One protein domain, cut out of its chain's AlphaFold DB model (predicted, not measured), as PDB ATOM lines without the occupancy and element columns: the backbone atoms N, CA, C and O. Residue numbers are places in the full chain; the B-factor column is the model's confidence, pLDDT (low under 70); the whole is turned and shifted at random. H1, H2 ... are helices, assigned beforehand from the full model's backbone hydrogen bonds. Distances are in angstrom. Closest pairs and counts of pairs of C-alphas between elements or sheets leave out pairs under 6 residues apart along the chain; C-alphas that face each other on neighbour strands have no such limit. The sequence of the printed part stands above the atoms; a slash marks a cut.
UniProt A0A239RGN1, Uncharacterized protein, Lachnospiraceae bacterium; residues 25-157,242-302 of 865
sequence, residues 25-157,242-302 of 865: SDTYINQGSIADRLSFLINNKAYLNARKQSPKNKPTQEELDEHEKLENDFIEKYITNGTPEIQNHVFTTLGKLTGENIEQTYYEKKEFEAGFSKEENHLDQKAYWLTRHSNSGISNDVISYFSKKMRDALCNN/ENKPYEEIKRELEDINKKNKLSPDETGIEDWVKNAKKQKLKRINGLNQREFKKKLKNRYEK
ATOM      1  N   SER A  25      44.668   1.945  -1.687       81.00
ATOM      2  CA  SER A  25      45.561   2.967  -2.232       81.00
ATOM      3  C   SER A  25      44.848   4.289  -2.503       81.00
ATOM      4  O   SER A  25      45.313   5.322  -2.025       81.00
ATOM      5  N   ASP A  26      43.698   4.283  -3.186       75.00
ATOM      6  CA  ASP A  26      42.937   5.515  -3.446       75.00
ATOM      7  C   ASP A  26      42.508   6.169  -2.132       75.00
ATOM      8  O   ASP A  26      42.650   7.377  -1.947       75.00
ATOM      9  N   THR A  27      42.033   5.363  -1.178       80.12
ATOM     10  CA  THR A  27      41.618   5.866   0.137       80.12
ATOM     11  C   THR A  27      42.790   6.498   0.887       80.12
ATOM     12  O   THR A  27      42.621   7.572   1.463       80.12
ATOM     13  N   TYR A  28      43.973   5.876   0.858       85.94
ATOM     14  CA  TYR A  28      45.200   6.400   1.466       85.94
ATOM     15  C   TYR A  28      45.688   7.692   0.802       85.94
ATOM     16  O   TYR A  28      45.978   8.666   1.500       85.94
ATOM     17  N   ILE A  29      45.750   7.725  -0.534       74.06
ATOM     18  CA  ILE A  29      46.195   8.894  -1.307       74.06
ATOM     19  C   ILE A  29      45.283  10.090  -1.021       74.06
ATOM     20  O   ILE A  29      45.773  11.199  -0.804       74.06
ATOM     21  N   ASN A  30      43.976   9.836  -0.921       69.62
ATOM     22  CA  ASN A  30      42.959  10.845  -0.637       69.62
ATOM     23  C   ASN A  30      42.935  11.319   0.829       69.62
ATOM     24  O   ASN A  30      42.193  12.253   1.141       69.62
ATOM     25  N   GLN A  31      43.706  10.709   1.740       78.19
ATOM     26  CA  GLN A  31      43.861  11.257   3.088       78.19
ATOM     27  C   GLN A  31      44.698  12.531   3.031       78.19
ATOM     28  O   GLN A  31      45.811  12.533   2.504       78.19
ATOM     29  N   GLY A  32      44.146  13.605   3.596       64.12
ATOM     30  CA  GLY A  32      44.708  14.936   3.469       64.12
ATOM     31  C   GLY A  32      46.009  15.125   4.249       64.12
ATOM     32  O   GLY A  32      46.986  15.593   3.685       64.12
ATOM     33  N   SER A  33      46.043  14.775   5.532       81.69
ATOM     34  CA  SER A  33      47.213  15.046   6.378       81.69
ATOM     35  C   SER A  33      48.087  13.810   6.618       81.69
ATOM     36  O   SER A  33      47.602  12.673   6.583       81.69
ATOM     37  N   ILE A  34      49.362  14.024   6.976       85.94
ATOM     38  CA  ILE A  34      50.243  12.988   7.561       85.94
ATOM     39  C   ILE A  34      49.531  12.232   8.692       85.94
ATOM     40  O   ILE A  34      49.609  11.003   8.764       85.94
ATOM     41  N   ALA A  35      48.810  12.951   9.557       88.56
ATOM     42  CA  ALA A  35      48.115  12.349  10.685       88.56
ATOM     43  C   ALA A  35      46.939  11.458  10.260       88.56
ATOM     44  O   ALA A  35      46.742  10.386  10.839       88.56
ATOM     45  N   ASP A  36      46.193  11.853   9.227       85.75
ATOM     46  CA  ASP A  36      45.096  11.054   8.674       85.75
ATOM     47  C   ASP A  36      45.611   9.824   7.929       85.75
ATOM     48  O   ASP A  36      45.065   8.736   8.117       85.75
ATOM     49  N   ARG A  37      46.698   9.965   7.157       92.31
ATOM     50  CA  ARG A  37      47.390   8.847   6.489       92.31
ATOM     51  C   ARG A  37      47.890   7.821   7.496       92.31
ATOM     52  O   ARG A  37      47.609   6.633   7.358       92.31
ATOM     53  N   LEU A  38      48.564   8.278   8.550       95.00
ATOM     54  CA  LEU A  38      49.029   7.411   9.628       95.00
ATOM     55  C   LEU A  38      47.861   6.729  10.353       95.00
ATOM     56  O   LEU A  38      47.879   5.517  10.566       95.00
ATOM     57  N   SER A  39      46.814   7.490  10.683       91.94
ATOM     58  CA  SER A  39      45.600   6.945  11.299       91.94
ATOM     59  C   SER A  39      44.936   5.900  10.399       91.94
ATOM     60  O   SER A  39      44.465   4.878  10.893       91.94
ATOM     61  N   PHE A  40      44.909   6.129   9.083       93.75
ATOM     62  CA  PHE A  40      44.383   5.178   8.108       93.75
ATOM     63  C   PHE A  40      45.207   3.891   8.098       93.75
ATOM     64  O   PHE A  40      44.628   2.813   8.211       93.75
ATOM     65  N   LEU A  41      46.541   3.988   8.041       95.81
ATOM     66  CA  LEU A  41      47.425   2.821   8.081       95.81
ATOM     67  C   LEU A  41      47.211   1.996   9.357       95.81
ATOM     68  O   LEU A  41      47.049   0.778   9.276       95.81
ATOM     69  N   ILE A  42      47.122   2.650  10.519       94.69
ATOM     70  CA  ILE A  42      46.851   1.991  11.804       94.69
ATOM     71  C   ILE A  42      45.475   1.312  11.790       94.69
ATOM     72  O   ILE A  42      45.374   0.116  12.061       94.69
ATOM     73  N   ASN A  43      44.417   2.034  11.415       91.06
ATOM     74  CA  ASN A  43      43.055   1.492  11.396       91.06
ATOM     75  C   ASN A  43      42.904   0.338  10.396       91.06
ATOM     76  O   ASN A  43      42.241  -0.660  10.688       91.06
ATOM     77  N   ASN A  44      43.540   0.443   9.230       93.31
ATOM     78  CA  ASN A  44      43.510  -0.601   8.219       93.31
ATOM     79  C   ASN A  44      44.306  -1.837   8.660       93.31
ATOM     80  O   ASN A  44      43.810  -2.955   8.545       93.31
ATOM     81  N   LYS A  45      45.494  -1.670   9.253       95.19
ATOM     82  CA  LYS A  45      46.261  -2.793   9.816       95.19
ATOM     83  C   LYS A  45      45.507  -3.474  10.958       95.19
ATOM     84  O   LYS A  45      45.495  -4.704  11.021       95.19
ATOM     85  N   ALA A  46      44.831  -2.707  11.815       90.56
ATOM     86  CA  ALA A  46      43.974  -3.236  12.876       90.56
ATOM     87  C   ALA A  46      42.798  -4.043  12.304       90.56
ATOM     88  O   ALA A  46      42.549  -5.166  12.745       90.56
ATOM     89  N   TYR A  47      42.154  -3.544  11.244       90.00
ATOM     90  CA  TYR A  47      41.125  -4.279  10.505       90.00
ATOM     91  C   TYR A  47      41.653  -5.590   9.897       90.00
ATOM     92  O   TYR A  47      41.028  -6.644  10.059       90.00
ATOM     93  N   LEU A  48      42.818  -5.559   9.241       90.62
ATOM     94  CA  LEU A  48      43.456  -6.748   8.667       90.62
ATOM     95  C   LEU A  48      43.829  -7.765   9.759       90.62
ATOM     96  O   LEU A  48      43.596  -8.961   9.585       90.62
ATOM     97  N   ASN A  49      44.340  -7.311  10.906       89.44
ATOM     98  CA  ASN A  49      44.657  -8.171  12.049       89.44
ATOM     99  C   ASN A  49      43.400  -8.800  12.668       89.44
ATOM    100  O   ASN A  49      43.396 -10.005  12.923       89.44
ATOM    101  N   ALA A  50      42.314  -8.038  12.826       84.75
ATOM    102  CA  ALA A  50      41.027  -8.575  13.273       84.75
ATOM    103  C   ALA A  50      40.497  -9.649  12.299       84.75
ATOM    104  O   ALA A  50      40.026 -10.708  12.721       84.75
ATOM    105  N   ARG A  51      40.652  -9.433  10.983       87.56
ATOM    106  CA  ARG A  51      40.284 -10.408   9.941       87.56
ATOM    107  C   ARG A  51      41.129 -11.678   9.958       87.56
ATOM    108  O   ARG A  51      40.585 -12.750   9.709       87.56
ATOM    109  N   LYS A  52      42.424 -11.605  10.289       87.06
ATOM    110  CA  LYS A  52      43.277 -12.806  10.430       87.06
ATOM    111  C   LYS A  52      42.738 -13.777  11.481       87.06
ATOM    112  O   LYS A  52      42.887 -14.988  11.323       87.06
ATOM    113  N   GLN A  53      42.079 -13.256  12.514       78.94
ATOM    114  CA  GLN A  53      41.454 -14.057  13.568       78.94
ATOM    115  C   GLN A  53      40.070 -14.611  13.170       78.94
ATOM    116  O   GLN A  53      39.495 -15.417  13.906       78.94
ATOM    117  N   SER A  54      39.522 -14.206  12.017       77.50
ATOM    118  CA  SER A  54      38.228 -14.666  11.509       77.50
ATOM    119  C   SER A  54      38.384 -15.919  10.637       77.50
ATOM    120  O   SER A  54      39.131 -15.901   9.657       77.50
ATOM    121  N   PRO A  55      37.646 -17.011  10.907       73.25
ATOM    122  CA  PRO A  55      37.707 -18.211  10.076       73.25
ATOM    123  C   PRO A  55      37.046 -18.032   8.700       73.25
ATOM    124  O   PRO A  55      37.394 -18.762   7.778       73.25
ATOM    125  N   LYS A  56      36.106 -17.085   8.550       78.62
ATOM    126  CA  LYS A  56      35.305 -16.909   7.320       78.62
ATOM    127  C   LYS A  56      35.760 -15.752   6.427       78.62
ATOM    128  O   LYS A  56      35.346 -15.696   5.278       78.62
ATOM    129  N   ASN A  57      36.558 -14.815   6.942       83.12
ATOM    130  CA  ASN A  57      36.916 -13.596   6.210       83.12
ATOM    131  C   ASN A  57      38.366 -13.167   6.477       83.12
ATOM    132  O   ASN A  57      38.622 -12.071   6.982       83.12
ATOM    133  N   LYS A  58      39.310 -14.054   6.153       89.06
ATOM    134  CA  LYS A  58      40.745 -13.754   6.223       89.06
ATOM    135  C   LYS A  58      41.122 -12.686   5.182       89.06
ATOM    136  O   LYS A  58      40.472 -12.624   4.137       89.06
ATOM    137  N   PRO A  59      42.126 -11.835   5.459       89.62
ATOM    138  CA  PRO A  59      42.660 -10.932   4.444       89.62
ATOM    139  C   PRO A  59      43.302 -11.730   3.306       89.62
ATOM    140  O   PRO A  59      43.894 -12.784   3.556       89.62
ATOM    141  N   THR A  60      43.165 -11.248   2.072       92.62
ATOM    142  CA  THR A  60      43.886 -11.817   0.925       92.62
ATOM    143  C   THR A  60      45.361 -11.415   0.983       92.62
ATOM    144  O   THR A  60      45.716 -10.449   1.658       92.62
ATOM    145  N   GLN A  61      46.231 -12.145   0.279       93.75
ATOM    146  CA  GLN A  61      47.643 -11.761   0.179       93.75
ATOM    147  C   GLN A  61      47.794 -10.387  -0.492       93.75
ATOM    148  O   GLN A  61      48.524  -9.548   0.012       93.75
ATOM    149  N   GLU A  62      47.009 -10.118  -1.536       89.94
ATOM    150  CA  GLU A  62      46.968  -8.820  -2.221       89.94
ATOM    151  C   GLU A  62      46.640  -7.654  -1.270       89.94
ATOM    152  O   GLU A  62      47.314  -6.633  -1.304       89.94
ATOM    153  N   GLU A  63      45.663  -7.812  -0.365       91.12
ATOM    154  CA  GLU A  63      45.333  -6.783   0.638       91.12
ATOM    155  C   GLU A  63      46.480  -6.554   1.641       91.12
ATOM    156  O   GLU A  63      46.656  -5.442   2.145       91.12
ATOM    157  N   LEU A  64      47.236  -7.608   1.972       94.12
ATOM    158  CA  LEU A  64      48.397  -7.518   2.859       94.12
ATOM    159  C   LEU A  64      49.570  -6.819   2.163       94.12
ATOM    160  O   LEU A  64      50.160  -5.922   2.765       94.12
ATOM    161  N   ASP A  65      49.848  -7.190   0.913       91.50
ATOM    162  CA  ASP A  65      50.914  -6.618   0.086       91.50
ATOM    163  C   ASP A  65      50.631  -5.142  -0.233       91.50
ATOM    164  O   ASP A  65      51.521  -4.297  -0.130       91.50
ATOM    165  N   GLU A  66      49.378  -4.802  -0.566       91.75
ATOM    166  CA  GLU A  66      48.961  -3.416  -0.795       91.75
ATOM    167  C   GLU A  66      49.182  -2.578   0.469       91.75
ATOM    168  O   GLU A  66      49.795  -1.512   0.409       91.75
ATOM    169  N   HIS A  67      48.760  -3.074   1.634       94.88
ATOM    170  CA  HIS A  67      48.977  -2.364   2.888       94.88
ATOM    171  C   HIS A  67      50.468  -2.195   3.222       94.88
ATOM    172  O   HIS A  67      50.872  -1.115   3.653       94.88
ATOM    173  N   GLU A  68      51.287  -3.231   3.022       95.75
ATOM    174  CA  GLU A  68      52.736  -3.159   3.240       95.75
ATOM    175  C   GLU A  68      53.406  -2.146   2.303       95.75
ATOM    176  O   GLU A  68      54.275  -1.386   2.736       95.75
ATOM    177  N   LYS A  69      52.961  -2.065   1.045       92.81
ATOM    178  CA  LYS A  69      53.432  -1.053   0.096       92.81
ATOM    179  C   LYS A  69      53.135   0.367   0.586       92.81
ATOM    180  O   LYS A  69      54.037   1.198   0.573       92.81
ATOM    181  N   LEU A  70      51.907   0.639   1.038       93.94
ATOM    182  CA  LEU A  70      51.523   1.958   1.571       93.94
ATOM    183  C   LEU A  70      52.291   2.303   2.856       93.94
ATOM    184  O   LEU A  70      52.676   3.446   3.081       93.94
ATOM    185  N   GLU A  71      52.531   1.301   3.699       96.50
ATOM    186  CA  GLU A  71      53.327   1.427   4.916       96.50
ATOM    187  C   GLU A  71      54.792   1.784   4.609       96.50
ATOM    188  O   GLU A  71      55.348   2.688   5.237       96.50
ATOM    189  N   ASN A  72      55.407   1.117   3.630       93.56
ATOM    190  CA  ASN A  72      56.780   1.397   3.214       93.56
ATOM    191  C   ASN A  72      56.900   2.764   2.514       93.56
ATOM    192  O   ASN A  72      57.837   3.497   2.820       93.56
ATOM    193  N   ASP A  73      55.929   3.145   1.675       90.50
ATOM    194  CA  ASP A  73      55.837   4.492   1.080       90.50
ATOM    195  C   ASP A  73      55.787   5.582   2.162       90.50
ATOM    196  O   ASP A  73      56.545   6.553   2.118       90.50
ATOM    197  N   PHE A  74      54.956   5.394   3.194       95.12
ATOM    198  CA  PHE A  74      54.871   6.336   4.311       95.12
ATOM    199  C   PHE A  74      56.210   6.468   5.051       95.12
ATOM    200  O   PHE A  74      56.640   7.581   5.366       95.12
ATOM    201  N   ILE A  75      56.874   5.344   5.341       94.88
ATOM    202  CA  ILE A  75      58.178   5.330   6.016       94.88
ATOM    203  C   ILE A  75      59.225   6.050   5.167       94.88
ATOM    204  O   ILE A  75      59.894   6.955   5.664       94.88
ATOM    205  N   GLU A  76      59.342   5.688   3.893       88.19
ATOM    206  CA  GLU A  76      60.312   6.294   2.987       88.19
ATOM    207  C   GLU A  76      60.100   7.810   2.901       88.19
ATOM    208  O   GLU A  76      61.039   8.588   3.086       88.19
ATOM    209  N   LYS A  77      58.853   8.241   2.698       88.19
ATOM    210  CA  LYS A  77      58.503   9.649   2.500       88.19
ATOM    211  C   LYS A  77      58.659  10.500   3.761       88.19
ATOM    212  O   LYS A  77      59.202  11.599   3.679       88.19
ATOM    213  N   TYR A  78      58.172  10.028   4.909       91.38
ATOM    214  CA  TYR A  78      58.029  10.865   6.111       91.38
ATOM    215  C   TYR A  78      59.037  10.569   7.219       91.38
ATOM    216  O   TYR A  78      59.254  11.421   8.079       91.38
ATOM    217  N   ILE A  79      59.659   9.390   7.212       92.56
ATOM    218  CA  ILE A  79      60.672   9.019   8.204       92.56
ATOM    219  C   ILE A  79      62.061   9.119   7.588       92.56
ATOM    220  O   ILE A  79      62.880   9.911   8.048       92.56
ATOM    221  N   THR A  80      62.315   8.348   6.534       88.94
ATOM    222  CA  THR A  80      63.637   8.208   5.918       88.94
ATOM    223  C   THR A  80      64.059   9.486   5.190       88.94
ATOM    224  O   THR A  80      65.157   9.984   5.423       88.94
ATOM    225  N   ASN A  81      63.165  10.046   4.370       82.00
ATOM    226  CA  ASN A  81      63.401  11.277   3.607       82.00
ATOM    227  C   ASN A  81      62.775  12.526   4.257       82.00
ATOM    228  O   ASN A  81      62.925  13.633   3.737       82.00
ATOM    229  N   GLY A  82      62.066  12.360   5.378       83.19
ATOM    230  CA  GLY A  82      61.417  13.455   6.094       83.19
ATOM    231  C   GLY A  82      62.416  14.375   6.798       83.19
ATOM    232  O   GLY A  82      63.464  13.934   7.271       83.19
ATOM    233  N   THR A  83      62.083  15.663   6.908       84.44
ATOM    234  CA  THR A  83      62.849  16.600   7.745       84.44
ATOM    235  C   THR A  83      62.641  16.290   9.236       84.44
ATOM    236  O   THR A  83      61.658  15.628   9.590       84.44
ATOM    237  N   PRO A  84      63.500  16.784  10.145       83.12
ATOM    238  CA  PRO A  84      63.304  16.611  11.587       83.12
ATOM    239  C   PRO A  84      61.931  17.078  12.094       83.12
ATOM    240  O   PRO A  84      61.365  16.467  13.001       83.12
ATOM    241  N   GLU A  85      61.363  18.132  11.505       83.44
ATOM    242  CA  GLU A  85      60.028  18.634  11.842       83.44
ATOM    243  C   GLU A  85      58.924  17.666  11.406       83.44
ATOM    244  O   GLU A  85      58.004  17.399  12.181       83.44
ATOM    245  N   ILE A  86      59.038  17.091  10.203       86.56
ATOM    246  CA  ILE A  86      58.113  16.063   9.709       86.56
ATOM    247  C   ILE A  86      58.197  14.814  10.591       86.56
ATOM    248  O   ILE A  86      57.169  14.311  11.044       86.56
ATOM    249  N   GLN A  87      59.409  14.347  10.899       91.25
ATOM    250  CA  GLN A  87      59.630  13.207  11.791       91.25
ATOM    251  C   GLN A  87      59.008  13.462  13.173       91.25
ATOM    252  O   GLN A  87      58.264  12.622  13.682       91.25
ATOM    253  N   ASN A  88      59.244  14.640  13.761       90.19
ATOM    254  CA  ASN A  88      58.617  15.054  15.018       90.19
ATOM    255  C   ASN A  88      57.083  15.025  14.921       90.19
ATOM    256  O   ASN A  88      56.420  14.485  15.808       90.19
ATOM    257  N   HIS A  89      56.512  15.550  13.834       89.81
ATOM    258  CA  HIS A  89      55.068  15.533  13.616       89.81
ATOM    259  C   HIS A  89      54.505  14.103  13.561       89.81
ATOM    260  O   HIS A  89      53.499  13.817  14.218       89.81
ATOM    261  N   VAL A  90      55.179  13.186  12.855       94.88
ATOM    262  CA  VAL A  90      54.791  11.765  12.791       94.88
ATOM    263  C   VAL A  90      54.826  11.121  14.179       94.88
ATOM    264  O   VAL A  90      53.829  10.540  14.611       94.88
ATOM    265  N   PHE A  91      55.936  11.249  14.912       96.81
ATOM    266  CA  PHE A  91      56.081  10.626  16.233       96.81
ATOM    267  C   PHE A  91      55.161  11.246  17.288       96.81
ATOM    268  O   PHE A  91      54.596  10.525  18.110       96.81
ATOM    269  N   THR A  92      54.935  12.558  17.240       92.50
ATOM    270  CA  THR A  92      53.949  13.230  18.099       92.50
ATOM    271  C   THR A  92      52.531  12.754  17.779       92.50
ATOM    272  O   THR A  92      51.740  12.525  18.694       92.50
ATOM    273  N   THR A  93      52.206  12.533  16.500       93.69
ATOM    274  CA  THR A  93      50.909  11.969  16.096       93.69
ATOM    275  C   THR A  93      50.740  10.535  16.590       93.69
ATOM    276  O   THR A  93      49.699  10.219  17.162       93.69
ATOM    277  N   LEU A  94      51.763   9.680  16.451       95.62
ATOM    278  CA  LEU A  94      51.774   8.346  17.067       95.62
ATOM    279  C   LEU A  94      51.530   8.429  18.578       95.62
ATOM    280  O   LEU A  94      50.745   7.654  19.121       95.62
ATOM    281  N   GLY A  95      52.158   9.397  19.248       92.88
ATOM    282  CA  GLY A  95      51.919   9.701  20.653       92.88
ATOM    283  C   GLY A  95      50.463  10.041  20.958       92.88
ATOM    284  O   GLY A  95      49.872   9.459  21.864       92.88
ATOM    285  N   LYS A  96      49.860  10.944  20.180       91.12
ATOM    286  CA  LYS A  96      48.451  11.331  20.333       91.12
ATOM    287  C   LYS A  96      47.512  10.135  20.152       91.12
ATOM    288  O   LYS A  96      46.667   9.906  21.009       91.12
ATOM    289  N   LEU A  97      47.719   9.343  19.098       91.12
ATOM    290  CA  LEU A  97      46.958   8.113  18.843       91.12
ATOM    291  C   LEU A  97      47.154   7.076  19.959       91.12
ATOM    292  O   LEU A  97      46.218   6.366  20.314       91.12
ATOM    293  N   THR A  98      48.353   7.018  20.547       91.62
ATOM    294  CA  THR A  98      48.623   6.197  21.735       91.62
ATOM    295  C   THR A  98      47.789   6.677  22.924       91.62
ATOM    296  O   THR A  98      47.162   5.857  23.579       91.62
ATOM    297  N   GLY A  99      47.739   7.989  23.187       86.88
ATOM    298  CA  GLY A  99      46.899   8.573  24.243       86.88
ATOM    299  C   GLY A  99      45.410   8.265  24.062       86.88
ATOM    300  O   GLY A  99      44.784   7.749  24.983       86.88
ATOM    301  N   GLU A 100      44.882   8.484  22.855       88.88
ATOM    302  CA  GLU A 100      43.493   8.165  22.485       88.88
ATOM    303  C   GLU A 100      43.174   6.682  22.717       88.88
ATOM    304  O   GLU A 100      42.180   6.333  23.352       88.88
ATOM    305  N   ASN A 101      44.054   5.786  22.265       89.00
ATOM    306  CA  ASN A 101      43.838   4.353  22.425       89.00
ATOM    307  C   ASN A 101      43.961   3.882  23.882       89.00
ATOM    308  O   ASN A 101      43.271   2.946  24.292       89.00
ATOM    309  N   ILE A 102      44.838   4.509  24.665       86.06
ATOM    310  CA  ILE A 102      44.975   4.248  26.096       86.06
ATOM    311  C   ILE A 102      43.677   4.608  26.830       86.06
ATOM    312  O   ILE A 102      43.185   3.804  27.622       86.06
ATOM    313  N   GLU A 103      43.102   5.779  26.551       84.75
ATOM    314  CA  GLU A 103      41.815   6.195  27.115       84.75
ATOM    315  C   GLU A 103      40.689   5.234  26.708       84.75
ATOM    316  O   GLU A 103      39.933   4.763  27.558       84.75
ATOM    317  N   GLN A 104      40.618   4.865  25.425       85.56
ATOM    318  CA  GLN A 104      39.619   3.905  24.955       85.56
ATOM    319  C   GLN A 104      39.774   2.536  25.648       85.56
ATOM    320  O   GLN A 104      38.788   1.943  26.077       85.56
ATOM    321  N   THR A 105      41.010   2.066  25.826       84.25
ATOM    322  CA  THR A 105      41.326   0.823  26.553       84.25
ATOM    323  C   THR A 105      40.885   0.891  28.012       84.25
ATOM    324  O   THR A 105      40.355  -0.088  28.538       84.25
ATOM    325  N   TYR A 106      41.072   2.038  28.666       85.00
ATOM    326  CA  TYR A 106      40.614   2.260  30.034       85.00
ATOM    327  C   TYR A 106      39.090   2.115  30.147       85.00
ATOM    328  O   TYR A 106      38.607   1.321  30.957       85.00
ATOM    329  N   TYR A 107      38.331   2.815  29.300       84.94
ATOM    330  CA  TYR A 107      36.869   2.756  29.340       84.94
ATOM    331  C   TYR A 107      36.319   1.375  28.965       84.94
ATOM    332  O   TYR A 107      35.435   0.873  29.657       84.94
ATOM    333  N   GLU A 108      36.885   0.717  27.948       85.12
ATOM    334  CA  GLU A 108      36.492  -0.650  27.576       85.12
ATOM    335  C   GLU A 108      36.768  -1.647  28.715       85.12
ATOM    336  O   GLU A 108      35.951  -2.526  28.987       85.12
ATOM    337  N   LYS A 109      37.887  -1.504  29.440       86.88
ATOM    338  CA  LYS A 109      38.161  -2.320  30.636       86.88
ATOM    339  C   LYS A 109      37.097  -2.115  31.713       86.88
ATOM    340  O   LYS A 109      36.581  -3.107  32.221       86.88
ATOM    341  N   LYS A 110      36.744  -0.866  32.040       85.62
ATOM    342  CA  LYS A 110      35.694  -0.556  33.031       85.62
ATOM    343  C   LYS A 110      34.337  -1.130  32.633       85.62
ATOM    344  O   LYS A 110      33.621  -1.653  33.485       85.62
ATOM    345  N   GLU A 111      34.002  -1.072  31.348       85.75
ATOM    346  CA  GLU A 111      32.785  -1.682  30.812       85.75
ATOM    347  C   GLU A 111      32.791  -3.206  31.008       85.75
ATOM    348  O   GLU A 111      31.811  -3.772  31.496       85.75
ATOM    349  N   PHE A 112      33.909  -3.877  30.709       86.25
ATOM    350  CA  PHE A 112      34.029  -5.314  30.956       86.25
ATOM    351  C   PHE A 112      33.976  -5.665  32.444       86.25
ATOM    352  O   PHE A 112      33.309  -6.638  32.790       86.25
ATOM    353  N   GLU A 113      34.624  -4.891  33.321       86.25
ATOM    354  CA  GLU A 113      34.556  -5.077  34.780       86.25
ATOM    355  C   GLU A 113      33.119  -4.994  35.297       86.25
ATOM    356  O   GLU A 113      32.697  -5.855  36.067       86.25
ATOM    357  N   ALA A 114      32.353  -4.002  34.837       83.62
ATOM    358  CA  ALA A 114      30.950  -3.830  35.208       83.62
ATOM    359  C   ALA A 114      30.052  -4.985  34.727       83.62
ATOM    360  O   ALA A 114      28.977  -5.204  35.285       83.62
ATOM    361  N   GLY A 115      30.487  -5.728  33.704       83.50
ATOM    362  CA  GLY A 115      29.789  -6.895  33.169       83.50
ATOM    363  C   GLY A 115      29.978  -8.190  33.969       83.50
ATOM    364  O   GLY A 115      29.344  -9.192  33.632       83.50
ATOM    365  N   PHE A 116      30.834  -8.200  34.992       85.38
ATOM    366  CA  PHE A 116      31.051  -9.352  35.869       85.38
ATOM    367  C   PHE A 116      30.405  -9.146  37.250       85.38
ATOM    368  O   PHE A 116      30.214  -8.018  37.707       85.38
ATOM    369  N   SER A 117      30.080 -10.242  37.945       86.31
ATOM    370  CA  SER A 117      29.591 -10.167  39.332       86.31
ATOM    371  C   SER A 117      30.734  -9.791  40.282       86.31
ATOM    372  O   SER A 117      31.860 -10.258  40.117       86.31
ATOM    373  N   LYS A 118      30.462  -8.950  41.293       87.19
ATOM    374  CA  LYS A 118      31.481  -8.464  42.250       87.19
ATOM    375  C   LYS A 118      32.139  -9.595  43.046       87.19
ATOM    376  O   LYS A 118      33.229  -9.416  43.579       87.19
ATOM    377  N   GLU A 119      31.466 -10.736  43.127       86.44
ATOM    378  CA  GLU A 119      31.890 -11.947  43.816       86.44
ATOM    379  C   GLU A 119      32.788 -12.847  42.947       86.44
ATOM    380  O   GLU A 119      33.325 -13.839  43.440       86.44
ATOM    381  N   GLU A 120      32.964 -12.545  41.654       82.00
ATOM    382  CA  GLU A 120      33.844 -13.334  40.799       82.00
ATOM    383  C   GLU A 120      35.321 -13.160  41.186       82.00
ATOM    384  O   GLU A 120      35.831 -12.056  41.358       82.00
ATOM    385  N   ASN A 121      36.066 -14.264  41.228       82.81
ATOM    386  CA  ASN A 121      37.518 -14.195  41.357       82.81
ATOM    387  C   ASN A 121      38.142 -13.612  40.080       82.81
ATOM    388  O   ASN A 121      37.668 -13.866  38.964       82.81
ATOM    389  N   HIS A 122      39.255 -12.898  40.253       84.56
ATOM    390  CA  HIS A 122      40.105 -12.400  39.167       84.56
ATOM    391  C   HIS A 122      39.423 -11.434  38.181       84.56
ATOM    392  O   HIS A 122      39.723 -11.443  36.987       84.56
ATOM    393  N   LEU A 123      38.496 -10.604  38.671       83.88
ATOM    394  CA  LEU A 123      37.755  -9.616  37.874       83.88
ATOM    395  C   LEU A 123      38.651  -8.742  36.994       83.88
ATOM    396  O   LEU A 123      38.478  -8.702  35.777       83.88
ATOM    397  N   ASP A 124      39.642  -8.101  37.612       81.88
ATOM    398  CA  ASP A 124      40.584  -7.197  36.948       81.88
ATOM    399  C   ASP A 124      41.360  -7.920  35.830       81.88
ATOM    400  O   ASP A 124      41.439  -7.432  34.701       81.88
ATOM    401  N   GLN A 125      41.844  -9.145  36.092       83.19
ATOM    402  CA  GLN A 125      42.557  -9.940  35.085       83.19
ATOM    403  C   GLN A 125      41.646 -10.394  33.934       83.19
ATOM    404  O   GLN A 125      42.072 -10.383  32.776       83.19
ATOM    405  N   LYS A 126      40.394 -10.780  34.218       84.94
ATOM    406  CA  LYS A 126      39.414 -11.169  33.189       84.94
ATOM    407  C   LYS A 126      39.042  -9.989  32.291       84.94
ATOM    408  O   LYS A 126      39.029 -10.144  31.070       84.94
ATOM    409  N   ALA A 127      38.765  -8.822  32.876       84.56
ATOM    410  CA  ALA A 127      38.450  -7.609  32.130       84.56
ATOM    411  C   ALA A 127      39.639  -7.159  31.277       84.56
ATOM    412  O   ALA A 127      39.484  -6.958  30.076       84.56
ATOM    413  N   TYR A 128      40.844  -7.128  31.854       83.31
ATOM    414  CA  TYR A 128      42.067  -6.818  31.114       83.31
ATOM    415  C   TYR A 128      42.298  -7.778  29.939       83.31
ATOM    416  O   TYR A 128      42.639  -7.349  28.834       83.31
ATOM    417  N   TRP A 129      42.074  -9.081  30.144       84.56
ATOM    418  CA  TRP A 129      42.176 -10.066  29.071       84.56
ATOM    419  C   TRP A 129      41.168  -9.790  27.945       84.56
ATOM    420  O   TRP A 129      41.548  -9.873  26.776       84.56
ATOM    421  N   LEU A 130      39.918  -9.425  28.262       82.81
ATOM    422  CA  LEU A 130      38.911  -9.060  27.254       82.81
ATOM    423  C   LEU A 130      39.308  -7.801  26.484       82.81
ATOM    424  O   LEU A 130      39.267  -7.824  25.255       82.81
ATOM    425  N   THR A 131      39.770  -6.756  27.173       82.94
ATOM    426  CA  THR A 131      40.252  -5.520  26.541       82.94
ATOM    427  C   THR A 131      41.459  -5.770  25.638       82.94
ATOM    428  O   THR A 131      41.554  -5.221  24.548       82.94
ATOM    429  N   ARG A 132      42.380  -6.669  26.009       83.19
ATOM    430  CA  ARG A 132      43.508  -7.029  25.131       83.19
ATOM    431  C   ARG A 132      43.053  -7.654  23.803       83.19
ATOM    432  O   ARG A 132      43.764  -7.550  22.808       83.19
ATOM    433  N   HIS A 133      41.880  -8.285  23.781       83.38
ATOM    434  CA  HIS A 133      41.294  -8.903  22.588       83.38
ATOM    435  C   HIS A 133      40.166  -8.065  21.957       83.38
ATOM    436  O   HIS A 133      39.561  -8.504  20.977       83.38
ATOM    437  N   SER A 134      39.864  -6.877  22.488       83.69
ATOM    438  CA  SER A 134      38.895  -5.940  21.916       83.69
ATOM    439  C   SER A 134      39.531  -5.074  20.817       83.69
ATOM    440  O   SER A 134      40.694  -5.253  20.434       83.69
ATOM    441  N   ASN A 135      38.765  -4.118  20.289       81.31
ATOM    442  CA  ASN A 135      39.251  -3.159  19.302       81.31
ATOM    443  C   ASN A 135      40.396  -2.291  19.816       81.31
ATOM    444  O   ASN A 135      41.353  -2.057  19.070       81.31
ATOM    445  N   SER A 136      40.323  -1.819  21.062       82.56
ATOM    446  CA  SER A 136      41.385  -0.992  21.634       82.56
ATOM    447  C   SER A 136      42.666  -1.803  21.863       82.56
ATOM    448  O   SER A 136      43.763  -1.307  21.600       82.56
ATOM    449  N   GLY A 137      42.545  -3.080  22.249       85.06
ATOM    450  CA  GLY A 137      43.675  -4.001  22.384       85.06
ATOM    451  C   GLY A 137      44.389  -4.260  21.056       85.06
ATOM    452  O   GLY A 137      45.601  -4.067  20.956       85.06
ATOM    453  N   ILE A 138      43.637  -4.592  19.998       86.19
ATOM    454  CA  ILE A 138      44.197  -4.774  18.646       86.19
ATOM    455  C   ILE A 138      44.862  -3.481  18.151       86.19
ATOM    456  O   ILE A 138      45.949  -3.520  17.573       86.19
ATOM    457  N   SER A 139      44.224  -2.331  18.379       87.12
ATOM    458  CA  SER A 139      44.779  -1.030  17.989       87.12
ATOM    459  C   SER A 139      46.064  -0.713  18.759       87.12
ATOM    460  O   SER A 139      47.008  -0.203  18.160       87.12
ATOM    461  N   ASN A 140      46.153  -1.088  20.039       88.12
ATOM    462  CA  ASN A 140      47.355  -0.915  20.859       88.12
ATOM    463  C   ASN A 140      48.562  -1.667  20.283       88.12
ATOM    464  O   ASN A 140      49.657  -1.107  20.170       88.12
ATOM    465  N   ASP A 141      48.356  -2.925  19.882       87.44
ATOM    466  CA  ASP A 141      49.398  -3.756  19.272       87.44
ATOM    467  C   ASP A 141      49.866  -3.157  17.937       87.44
ATOM    468  O   ASP A 141      51.064  -3.107  17.650       87.44
ATOM    469  N   VAL A 142      48.932  -2.638  17.134       93.19
ATOM    470  CA  VAL A 142      49.238  -1.994  15.850       93.19
ATOM    471  C   VAL A 142      49.973  -0.663  16.031       93.19
ATOM    472  O   VAL A 142      50.970  -0.426  15.350       93.19
ATOM    473  N   ILE A 143      49.540   0.198  16.954       92.12
ATOM    474  CA  ILE A 143      50.227   1.464  17.259       92.12
ATOM    475  C   ILE A 143      51.645   1.183  17.772       92.12
ATOM    476  O   ILE A 143      52.595   1.853  17.359       92.12
ATOM    477  N   SER A 144      51.809   0.159  18.613       90.69
ATOM    478  CA  SER A 144      53.120  -0.284  19.105       90.69
ATOM    479  C   SER A 144      54.009  -0.792  17.970       90.69
ATOM    480  O   SER A 144      55.191  -0.444  17.911       90.69
ATOM    481  N   TYR A 145      53.438  -1.561  17.037       95.50
ATOM    482  CA  TYR A 145      54.111  -2.014  15.822       95.50
ATOM    483  C   TYR A 145      54.605  -0.835  14.973       95.50
ATOM    484  O   TYR A 145      55.796  -0.779  14.672       95.50
ATOM    485  N   PHE A 146      53.743   0.137  14.648       96.69
ATOM    486  CA  PHE A 146      54.137   1.311  13.858       96.69
ATOM    487  C   PHE A 146      55.165   2.175  14.591       96.69
ATOM    488  O   PHE A 146      56.152   2.594  13.990       96.69
ATOM    489  N   SER A 147      54.993   2.375  15.901       95.19
ATOM    490  CA  SER A 147      55.958   3.100  16.731       95.19
ATOM    491  C   SER A 147      57.334   2.448  16.686       95.19
ATOM    492  O   SER A 147      58.332   3.140  16.514       95.19
ATOM    493  N   LYS A 148      57.406   1.117  16.802       94.75
ATOM    494  CA  LYS A 148      58.669   0.392  16.672       94.75
ATOM    495  C   LYS A 148      59.224   0.501  15.251       94.75
ATOM    496  O   LYS A 148      60.348   0.955  15.094       94.75
ATOM    497  N   LYS A 149      58.435   0.158  14.230       95.56
ATOM    498  CA  LYS A 149      58.911   0.106  12.840       95.56
ATOM    499  C   LYS A 149      59.408   1.461  12.334       95.56
ATOM    500  O   LYS A 149      60.438   1.513  11.675       95.56
ATOM    501  N   MET A 150      58.730   2.560  12.670       96.69
ATOM    502  CA  MET A 150      59.176   3.907  12.294       96.69
ATOM    503  C   MET A 150      60.452   4.325  13.028       96.69
ATOM    504  O   MET A 150      61.318   4.953  12.426       96.69
ATOM    505  N   ARG A 151      60.607   3.962  14.310       95.00
ATOM    506  CA  ARG A 151      61.866   4.195  15.032       95.00
ATOM    507  C   ARG A 151      63.006   3.376  14.445       95.00
ATOM    508  O   ARG A 151      64.072   3.935  14.226       95.00
ATOM    509  N   ASP A 152      62.769   2.101  14.151       93.00
ATOM    510  CA  ASP A 152      63.762   1.221  13.532       93.00
ATOM    511  C   ASP A 152      64.166   1.764  12.151       93.00
ATOM    512  O   ASP A 152      65.350   1.853  11.847       93.00
ATOM    513  N   ALA A 153      63.204   2.220  11.339       93.56
ATOM    514  CA  ALA A 153      63.477   2.839  10.042       93.56
ATOM    515  C   ALA A 153      64.273   4.147  10.153       93.56
ATOM    516  O   ALA A 153      65.170   4.378   9.342       93.56
ATOM    517  N   LEU A 154      63.977   4.982  11.158       92.31
ATOM    518  CA  LEU A 154      64.781   6.164  11.456       92.31
ATOM    519  C   LEU A 154      66.212   5.738  11.818       92.31
ATOM    520  O   LEU A 154      67.145   6.166  11.149       92.31
ATOM    521  N   CYS A 155      66.368   4.845  12.802       89.12
ATOM    522  CA  CYS A 155      67.660   4.386  13.333       89.12
ATOM    523  C   CYS A 155      68.543   3.703  12.276       89.12
ATOM    524  O   CYS A 155      69.760   3.885  12.265       89.12
ATOM    525  N   ASN A 156      67.932   2.942  11.369       89.19
ATOM    526  CA  ASN A 156      68.635   2.229  10.305       89.19
ATOM    527  C   ASN A 156      68.985   3.131   9.113       89.19
ATOM    528  O   ASN A 156      69.819   2.752   8.291       89.19
ATOM    529  N   ASN A 157      68.392   4.327   9.002       89.38
ATOM    530  CA  ASN A 157      68.817   5.310   8.015       89.38
ATOM    531  C   ASN A 157      69.908   6.217   8.600       89.38
ATOM    532  O   ASN A 157      69.643   7.159   9.352       89.38
ATOM    533  N   GLU A 242      44.738  17.904  26.864       83.56
ATOM    534  CA  GLU A 242      43.627  18.448  26.083       83.56
ATOM    535  C   GLU A 242      42.273  17.795  26.447       83.56
ATOM    536  O   GLU A 242      41.239  18.444  26.303       83.56
ATOM    537  N   ASN A 243      42.253  16.555  26.962       78.44
ATOM    538  CA  ASN A 243      41.035  15.741  27.137       78.44
ATOM    539  C   ASN A 243      40.842  15.247  28.591       78.44
ATOM    540  O   ASN A 243      41.066  14.083  28.885       78.44
ATOM    541  N   LYS A 244      40.436  16.112  29.537       72.31
ATOM    542  CA  LYS A 244      40.181  15.749  30.963       72.31
ATOM    543  C   LYS A 244      39.401  14.407  31.088       72.31
ATOM    544  O   LYS A 244      38.311  14.364  30.519       72.31
ATOM    545  N   PRO A 245      39.874  13.371  31.837       62.47
ATOM    546  CA  PRO A 245      40.670  13.429  33.074       62.47
ATOM    547  C   PRO A 245      41.995  12.615  33.046       62.47
ATOM    548  O   PRO A 245      42.029  11.413  33.300       62.47
ATOM    549  N   TYR A 246      43.132  13.294  32.842       67.50
ATOM    550  CA  TYR A 246      44.469  12.672  32.760       67.50
ATOM    551  C   TYR A 246      44.929  11.920  34.023       67.50
ATOM    552  O   TYR A 246      45.445  10.811  33.925       67.50
ATOM    553  N   GLU A 247      44.783  12.512  35.213       72.62
ATOM    554  CA  GLU A 247      45.443  12.006  36.432       72.62
ATOM    555  C   GLU A 247      44.801  10.743  37.024       72.62
ATOM    556  O   GLU A 247      45.458  10.013  37.767       72.62
ATOM    557  N   GLU A 248      43.528  10.488  36.721       73.75
ATOM    558  CA  GLU A 248      42.824   9.265  37.123       73.75
ATOM    559  C   GLU A 248      43.218   8.104  36.206       73.75
ATOM    560  O   GLU A 248      43.741   7.092  36.673       73.75
ATOM    561  N   ILE A 249      43.086   8.314  34.890       73.62
ATOM    562  CA  ILE A 249      43.457   7.344  33.854       73.62
ATOM    563  C   ILE A 249      44.933   6.954  34.001       73.62
ATOM    564  O   ILE A 249      45.269   5.771  34.028       73.62
ATOM    565  N   LYS A 250      45.828   7.935  34.170       70.31
ATOM    566  CA  LYS A 250      47.267   7.703  34.347       70.31
ATOM    567  C   LYS A 250      47.581   6.856  35.582       70.31
ATOM    568  O   LYS A 250      48.346   5.901  35.462       70.31
ATOM    569  N   ARG A 251      47.005   7.182  36.749       74.12
ATOM    570  CA  ARG A 251      47.222   6.412  37.986       74.12
ATOM    571  C   ARG A 251      46.781   4.965  37.823       74.12
ATOM    572  O   ARG A 251      47.525   4.060  38.189       74.12
ATOM    573  N   GLU A 252      45.616   4.745  37.224       71.56
ATOM    574  CA  GLU A 252      45.108   3.389  37.048       71.56
ATOM    575  C   GLU A 252      45.937   2.586  36.035       71.56
ATOM    576  O   GLU A 252      46.219   1.414  36.258       71.56
ATOM    577  N   LEU A 253      46.423   3.213  34.961       65.31
ATOM    578  CA  LEU A 253      47.314   2.557  33.996       65.31
ATOM    579  C   LEU A 253      48.695   2.236  34.567       65.31
ATOM    580  O   LEU A 253      49.271   1.200  34.231       65.31
ATOM    581  N   GLU A 254      49.246   3.112  35.406       67.31
ATOM    582  CA  GLU A 254      50.493   2.848  36.127       67.31
ATOM    583  C   GLU A 254      50.324   1.674  37.101       67.31
ATOM    584  O   GLU A 254      51.209   0.816  37.178       67.31
ATOM    585  N   ASP A 255      49.176   1.579  37.774       67.62
ATOM    586  CA  ASP A 255      48.822   0.446  38.633       67.62
ATOM    587  C   ASP A 255      48.627  -0.849  37.835       67.62
ATOM    588  O   ASP A 255      49.166  -1.890  38.219       67.62
ATOM    589  N   ILE A 256      47.934  -0.789  36.695       61.62
ATOM    590  CA  ILE A 256      47.756  -1.921  35.776       61.62
ATOM    591  C   ILE A 256      49.121  -2.402  35.270       61.62
ATOM    592  O   ILE A 256      49.418  -3.591  35.342       61.62
ATOM    593  N   ASN A 257      49.999  -1.503  34.818       59.69
ATOM    594  CA  ASN A 257      51.336  -1.870  34.341       59.69
ATOM    595  C   ASN A 257      52.235  -2.433  35.451       59.69
ATOM    596  O   ASN A 257      53.058  -3.307  35.177       59.69
ATOM    597  N   LYS A 258      52.100  -1.964  36.698       65.81
ATOM    598  CA  LYS A 258      52.810  -2.550  37.848       65.81
ATOM    599  C   LYS A 258      52.301  -3.956  38.165       65.81
ATOM    600  O   LYS A 258      53.125  -4.839  38.389       65.81
ATOM    601  N   LYS A 259      50.981  -4.172  38.136       60.94
ATOM    602  CA  LYS A 259      50.344  -5.478  38.392       60.94
ATOM    603  C   LYS A 259      50.590  -6.489  37.263       60.94
ATOM    604  O   LYS A 259      50.823  -7.658  37.542       60.94
ATOM    605  N   ASN A 260      50.642  -6.033  36.010       52.59
ATOM    606  CA  ASN A 260      50.782  -6.871  34.809       52.59
ATOM    607  C   ASN A 260      52.227  -7.206  34.407       52.59
ATOM    608  O   ASN A 260      52.437  -7.920  33.428       52.59
ATOM    609  N   LYS A 261      53.243  -6.731  35.142       53.66
ATOM    610  CA  LYS A 261      54.603  -7.301  35.039       53.66
ATOM    611  C   LYS A 261      54.669  -8.748  35.543       53.66
ATOM    612  O   LYS A 261      55.676  -9.413  35.322       53.66
ATOM    613  N   LEU A 262      53.605  -9.225  36.186       46.88
ATOM    614  CA  LEU A 262      53.343 -10.635  36.431       46.88
ATOM    615  C   LEU A 262      52.657 -11.200  35.178       46.88
ATOM    616  O   LEU A 262      51.587 -10.728  34.793       46.88
ATOM    617  N   SER A 263      53.304 -12.151  34.502       46.97
ATOM    618  CA  SER A 263      52.738 -12.809  33.320       46.97
ATOM    619  C   SER A 263      51.342 -13.371  33.643       46.97
ATOM    620  O   SER A 263      51.182 -13.995  34.692       46.97
ATOM    621  N   PRO A 264      50.335 -13.223  32.761       46.25
ATOM    622  CA  PRO A 264      49.045 -13.908  32.897       46.25
ATOM    623  C   PRO A 264      49.143 -15.443  32.944       46.25
ATOM    624  O   PRO A 264      48.134 -16.094  33.211       46.25
ATOM    625  N   ASP A 265      50.329 -16.005  32.684       49.25
ATOM    626  CA  ASP A 265      50.599 -17.445  32.650       49.25
ATOM    627  C   ASP A 265      50.776 -18.097  34.034       49.25
ATOM    628  O   ASP A 265      51.103 -19.274  34.108       49.25
ATOM    629  N   GLU A 266      50.544 -17.395  35.150       48.75
ATOM    630  CA  GLU A 266      50.665 -18.013  36.477       48.75
ATOM    631  C   GLU A 266      49.371 -17.884  37.309       48.75
ATOM    632  O   GLU A 266      49.204 -17.030  38.178       48.75
ATOM    633  N   THR A 267      48.476 -18.852  37.054       55.28
ATOM    634  CA  THR A 267      47.646 -19.611  38.027       55.28
ATOM    635  C   THR A 267      46.154 -19.289  38.257       55.28
ATOM    636  O   THR A 267      45.501 -20.078  38.935       55.28
ATOM    637  N   GLY A 268      45.543 -18.247  37.668       61.50
ATOM    638  CA  GLY A 268      44.160 -17.854  38.054       61.50
ATOM    639  C   GLY A 268      43.027 -17.932  37.013       61.50
ATOM    640  O   GLY A 268      41.875 -18.165  37.377       61.50
ATOM    641  N   ILE A 269      43.302 -17.693  35.722       74.94
ATOM    642  CA  ILE A 269      42.239 -17.478  34.707       74.94
ATOM    643  C   ILE A 269      42.297 -18.424  33.502       74.94
ATOM    644  O   ILE A 269      41.468 -18.305  32.601       74.94
ATOM    645  N   GLU A 270      43.242 -19.361  33.447       72.94
ATOM    646  CA  GLU A 270      43.449 -20.223  32.273       72.94
ATOM    647  C   GLU A 270      42.222 -21.057  31.907       72.94
ATOM    648  O   GLU A 270      41.859 -21.146  30.731       72.94
ATOM    649  N   ASP A 271      41.552 -21.631  32.904       75.81
ATOM    650  CA  ASP A 271      40.337 -22.419  32.692       75.81
ATOM    651  C   ASP A 271      39.192 -21.542  32.189       75.81
ATOM    652  O   ASP A 271      38.450 -21.921  31.276       75.81
ATOM    653  N   TRP A 272      39.100 -20.314  32.706       80.94
ATOM    654  CA  TRP A 272      38.156 -19.325  32.201       80.94
ATOM    655  C   TRP A 272      38.471 -18.953  30.747       80.94
ATOM    656  O   TRP A 272      37.563 -18.955  29.920       80.94
ATOM    657  N   VAL A 273      39.741 -18.729  30.393       76.25
ATOM    658  CA  VAL A 273      40.171 -18.426  29.016       76.25
ATOM    659  C   VAL A 273      39.898 -19.600  28.070       76.25
ATOM    660  O   VAL A 273      39.376 -19.385  26.973       76.25
ATOM    661  N   LYS A 274      40.207 -20.844  28.466       77.56
ATOM    662  CA  LYS A 274      39.935 -22.062  27.673       77.56
ATOM    663  C   LYS A 274      38.440 -22.208  27.370       77.56
ATOM    664  O   LYS A 274      38.080 -22.502  26.228       77.56
ATOM    665  N   ASN A 275      37.581 -21.923  28.349       71.12
ATOM    666  CA  ASN A 275      36.126 -21.991  28.201       71.12
ATOM    667  C   ASN A 275      35.548 -20.784  27.430       71.12
ATOM    668  O   ASN A 275      34.734 -20.953  26.519       71.12
ATOM    669  N   ALA A 276      36.021 -19.565  27.709       65.81
ATOM    670  CA  ALA A 276      35.594 -18.333  27.042       65.81
ATOM    671  C   ALA A 276      36.007 -18.282  25.558       65.81
ATOM    672  O   ALA A 276      35.279 -17.711  24.733       65.81
ATOM    673  N   LYS A 277      37.131 -18.929  25.195       57.06
ATOM    674  CA  LYS A 277      37.689 -18.980  23.830       57.06
ATOM    675  C   LYS A 277      36.706 -19.455  22.760       57.06
ATOM    676  O   LYS A 277      36.812 -19.020  21.615       57.06
ATOM    677  N   LYS A 278      35.733 -20.311  23.090       59.94
ATOM    678  CA  LYS A 278      34.824 -20.885  22.082       59.94
ATOM    679  C   LYS A 278      33.627 -19.999  21.713       59.94
ATOM    680  O   LYS A 278      33.225 -20.032  20.549       59.94
ATOM    681  N   GLN A 279      33.072 -19.218  22.644       59.75
ATOM    682  CA  GLN A 279      31.838 -18.440  22.418       59.75
ATOM    683  C   GLN A 279      32.042 -16.921  22.496       59.75
ATOM    684  O   GLN A 279      31.653 -16.216  21.564       59.75
ATOM    685  N   LYS A 280      32.690 -16.399  23.551       62.38
ATOM    686  CA  LYS A 280      32.867 -14.945  23.729       62.38
ATOM    687  C   LYS A 280      33.862 -14.359  22.720       62.38
ATOM    688  O   LYS A 280      33.558 -13.342  22.107       62.38
ATOM    689  N   LEU A 281      34.977 -15.045  22.447       62.06
ATOM    690  CA  LEU A 281      35.977 -14.588  21.466       62.06
ATOM    691  C   LEU A 281      35.439 -14.528  20.029       62.06
ATOM    692  O   LEU A 281      35.741 -13.592  19.300       62.06
ATOM    693  N   LYS A 282      34.595 -15.485  19.615       61.84
ATOM    694  CA  LYS A 282      33.955 -15.434  18.286       61.84
ATOM    695  C   LYS A 282      33.051 -14.209  18.139       61.84
ATOM    696  O   LYS A 282      33.035 -13.593  17.074       61.84
ATOM    697  N   ARG A 283      32.324 -13.852  19.204       67.12
ATOM    698  CA  ARG A 283      31.464 -12.664  19.240       67.12
ATOM    699  C   ARG A 283      32.297 -11.380  19.230       67.12
ATOM    700  O   ARG A 283      32.023 -10.518  18.406       67.12
ATOM    701  N   ILE A 284      33.339 -11.299  20.059       68.19
ATOM    702  CA  ILE A 284      34.259 -10.150  20.120       68.19
ATOM    703  C   ILE A 284      34.961  -9.949  18.775       68.19
ATOM    704  O   ILE A 284      34.883  -8.867  18.215       68.19
ATOM    705  N   ASN A 285      35.527 -10.995  18.168       66.94
ATOM    706  CA  ASN A 285      36.220 -10.875  16.879       66.94
ATOM    707  C   ASN A 285      35.280 -10.450  15.739       66.94
ATOM    708  O   ASN A 285      35.659  -9.649  14.883       66.94
ATOM    709  N   GLY A 286      34.040 -10.954  15.730       66.38
ATOM    710  CA  GLY A 286      33.020 -10.538  14.765       66.38
ATOM    711  C   GLY A 286      32.569  -9.085  14.955       66.38
ATOM    712  O   GLY A 286      32.404  -8.365  13.967       66.38
ATOM    713  N   LEU A 287      32.401  -8.642  16.205       70.00
ATOM    714  CA  LEU A 287      32.090  -7.249  16.548       70.00
ATOM    715  C   LEU A 287      33.251  -6.322  16.184       70.00
ATOM    716  O   LEU A 287      33.032  -5.331  15.493       70.00
ATOM    717  N   ASN A 288      34.479  -6.712  16.524       72.31
ATOM    718  CA  ASN A 288      35.692  -5.973  16.207       72.31
ATOM    719  C   ASN A 288      35.824  -5.730  14.703       72.31
ATOM    720  O   ASN A 288      35.999  -4.600  14.249       72.31
ATOM    721  N   GLN A 289      35.642  -6.780  13.896       74.81
ATOM    722  CA  GLN A 289      35.675  -6.655  12.442       74.81
ATOM    723  C   GLN A 289      34.615  -5.672  11.920       74.81
ATOM    724  O   GLN A 289      34.913  -4.842  11.055       74.81
ATOM    725  N   ARG A 290      33.373  -5.770  12.413       76.94
ATOM    726  CA  ARG A 290      32.274  -4.884  12.001       76.94
ATOM    727  C   ARG A 290      32.538  -3.441  12.412       76.94
ATOM    728  O   ARG A 290      32.295  -2.542  11.612       76.94
ATOM    729  N   GLU A 291      33.056  -3.220  13.613       76.88
ATOM    730  CA  GLU A 291      33.389  -1.891  14.116       76.88
ATOM    731  C   GLU A 291      34.563  -1.266  13.375       76.88
ATOM    732  O   GLU A 291      34.446  -0.115  12.970       76.88
ATOM    733  N   PHE A 292      35.642  -2.005  13.098       76.94
ATOM    734  CA  PHE A 292      36.732  -1.497  12.265       76.94
ATOM    735  C   PHE A 292      36.265  -1.204  10.838       76.94
ATOM    736  O   PHE A 292      36.547  -0.120  10.331       76.94
ATOM    737  N   LYS A 293      35.478  -2.094  10.211       80.88
ATOM    738  CA  LYS A 293      34.876  -1.831   8.889       80.88
ATOM    739  C   LYS A 293      33.995  -0.578   8.934       80.88
ATOM    740  O   LYS A 293      34.064   0.250   8.035       80.88
ATOM    741  N   LYS A 294      33.196  -0.401   9.993       80.38
ATOM    742  CA  LYS A 294      32.353   0.787  10.202       80.38
ATOM    743  C   LYS A 294      33.190   2.045  10.442       80.38
ATOM    744  O   LYS A 294      32.850   3.075   9.872       80.38
ATOM    745  N   LYS A 295      34.262   1.983  11.240       73.44
ATOM    746  CA  LYS A 295      35.204   3.092  11.467       73.44
ATOM    747  C   LYS A 295      35.872   3.484  10.150       73.44
ATOM    748  O   LYS A 295      35.837   4.661   9.814       73.44
ATOM    749  N   LEU A 296      36.375   2.518   9.374       78.25
ATOM    750  CA  LEU A 296      36.974   2.759   8.060       78.25
ATOM    751  C   LEU A 296      35.965   3.403   7.099       78.25
ATOM    752  O   LEU A 296      36.199   4.497   6.594       78.25
ATOM    753  N   LYS A 297      34.785   2.794   6.951       77.69
ATOM    754  CA  LYS A 297      33.716   3.301   6.086       77.69
ATOM    755  C   LYS A 297      33.228   4.684   6.503       77.69
ATOM    756  O   LYS A 297      33.096   5.575   5.678       77.69
ATOM    757  N   ASN A 298      32.973   4.913   7.785       71.06
ATOM    758  CA  ASN A 298      32.459   6.199   8.247       71.06
ATOM    759  C   ASN A 298      33.521   7.302   8.204       71.06
ATOM    760  O   ASN A 298      33.187   8.438   7.883       71.06
ATOM    761  N   ARG A 299      34.775   6.989   8.551       69.81
ATOM    762  CA  ARG A 299      35.853   7.981   8.648       69.81
ATOM    763  C   ARG A 299      36.481   8.292   7.295       69.81
ATOM    764  O   ARG A 299      36.839   9.444   7.092       69.81
ATOM    765  N   TYR A 300      36.581   7.306   6.406       74.44
ATOM    766  CA  TYR A 300      37.343   7.425   5.163       74.44
ATOM    767  C   TYR A 300      36.498   7.256   3.894       74.44
ATOM    768  O   TYR A 300      36.840   7.854   2.884       74.44
ATOM    769  N   GLU A 301      35.383   6.514   3.936       66.19
ATOM    770  CA  GLU A 301      34.516   6.320   2.754       66.19
ATOM    771  C   GLU A 301      33.272   7.240   2.744       66.19
ATOM    772  O   GLU A 301      32.748   7.544   1.678       66.19
ATOM    773  N   LYS A 302      32.764   7.678   3.912       55.31
ATOM    774  CA  LYS A 302      31.532   8.492   4.045       55.31
ATOM    775  C   LYS A 302      31.751   9.942   4.471       55.31
ATOM    776  O   LYS A 302      30.832  10.747   4.320       55.31
TER     777      LYS A 302
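Overview. This is residues 25 to 157 and 242 to 302 of the 865 residues of an uncharacterized protein of Lachnospiraceae bacterium (UniProt A0A239RGN1). Three helices, H3, H2 and H9, spread like a fan with H2 in the middle, and an antiparallel pair, H4 and H6, crosses one face of that fan as a second layer. The long H4 runs on beyond the fan and folds back into H5; H7 lies across H4 on the side away from the fan, and H8 is far from the middle. The printed part is all helix, with 194 residues, nine named helices, H1 to H9 in order, and no named strand. It is compact, with a radius of gyration of the C-alphas of 18.2 A and spans of 55 by 41 by 33 A.

Arrangement. H1, residues 25 to 29, touches H2, residues 34 to 52, at the C-alphas of Tyr 28 and Arg 37, the closest, 6.0 A apart. H2 and H3, residues 61 to 80, form a helical hairpin at a shallow tilt of 29 degrees, closest at C-alphas 41 and 71, 6.8 A. H4, residues 84 to 114, and H2 are the hubs, touching five helices each; residues 34 to 39 of H2 touch H4 at a steep tilt of 45 degrees, closest at C-alphas 35 and 93, 6.1 A. H4 forms a helical hairpin with H5, residues 123 to 132, closest at C-alphas 112 and 127, 5.1 A. H6, residues 135 to 156, touches H4 at a shallow tilt of 23 degrees, opposite ways, closest at C-alphas 105 and 136, 5.2 A. H6 also touches H2 at a steep tilt of 58 degrees, closest at C-alphas 46 and 139, 5.6 A. H7, residues 246 to 259, only just touches H4, with 3 pairs of C-alphas within 8 A, the closest 106 and 249, 7.0 A; they are about perpendicular at 76 degrees. H8, residues 270 to 276, touches no helix but is near H5. H9, residues 280 to 301, touches H2 at a shallow tilt of 31 degrees, opposite ways, closest at C-alphas 47 and 292, 5.5 A. Every O i to N i+4 pair is within hydrogen-bond range in the helices other than H3, which has 15 of 16.

Along the chain. H1 begins at C-alpha 25, (45.561, 2.967, -2.232). H2 is 26.9 A long and H3 26.2 A. H4, the longest, covers 45.0 A from C-alpha 84, (63.304, 16.611, 11.587). H6 is 31.2 A, H7 19.9 A and H5 14.2 A. H9, 29.9 A, ends at C-alpha 301, (34.516, 6.320, 2.754).

Size, cuts and confidence. The C-alphas of Asn 81 and Glu 119 are farthest apart, 56.1 A. Residues 158 to 241 are not printed, and C-alphas 157 and 242 are 33.7 A apart across the cut. No link printed whole is long. Mean pLDDT of the printed part is 81.4; 34 residues are under 70, among them 253 to 268 and 276 to 286.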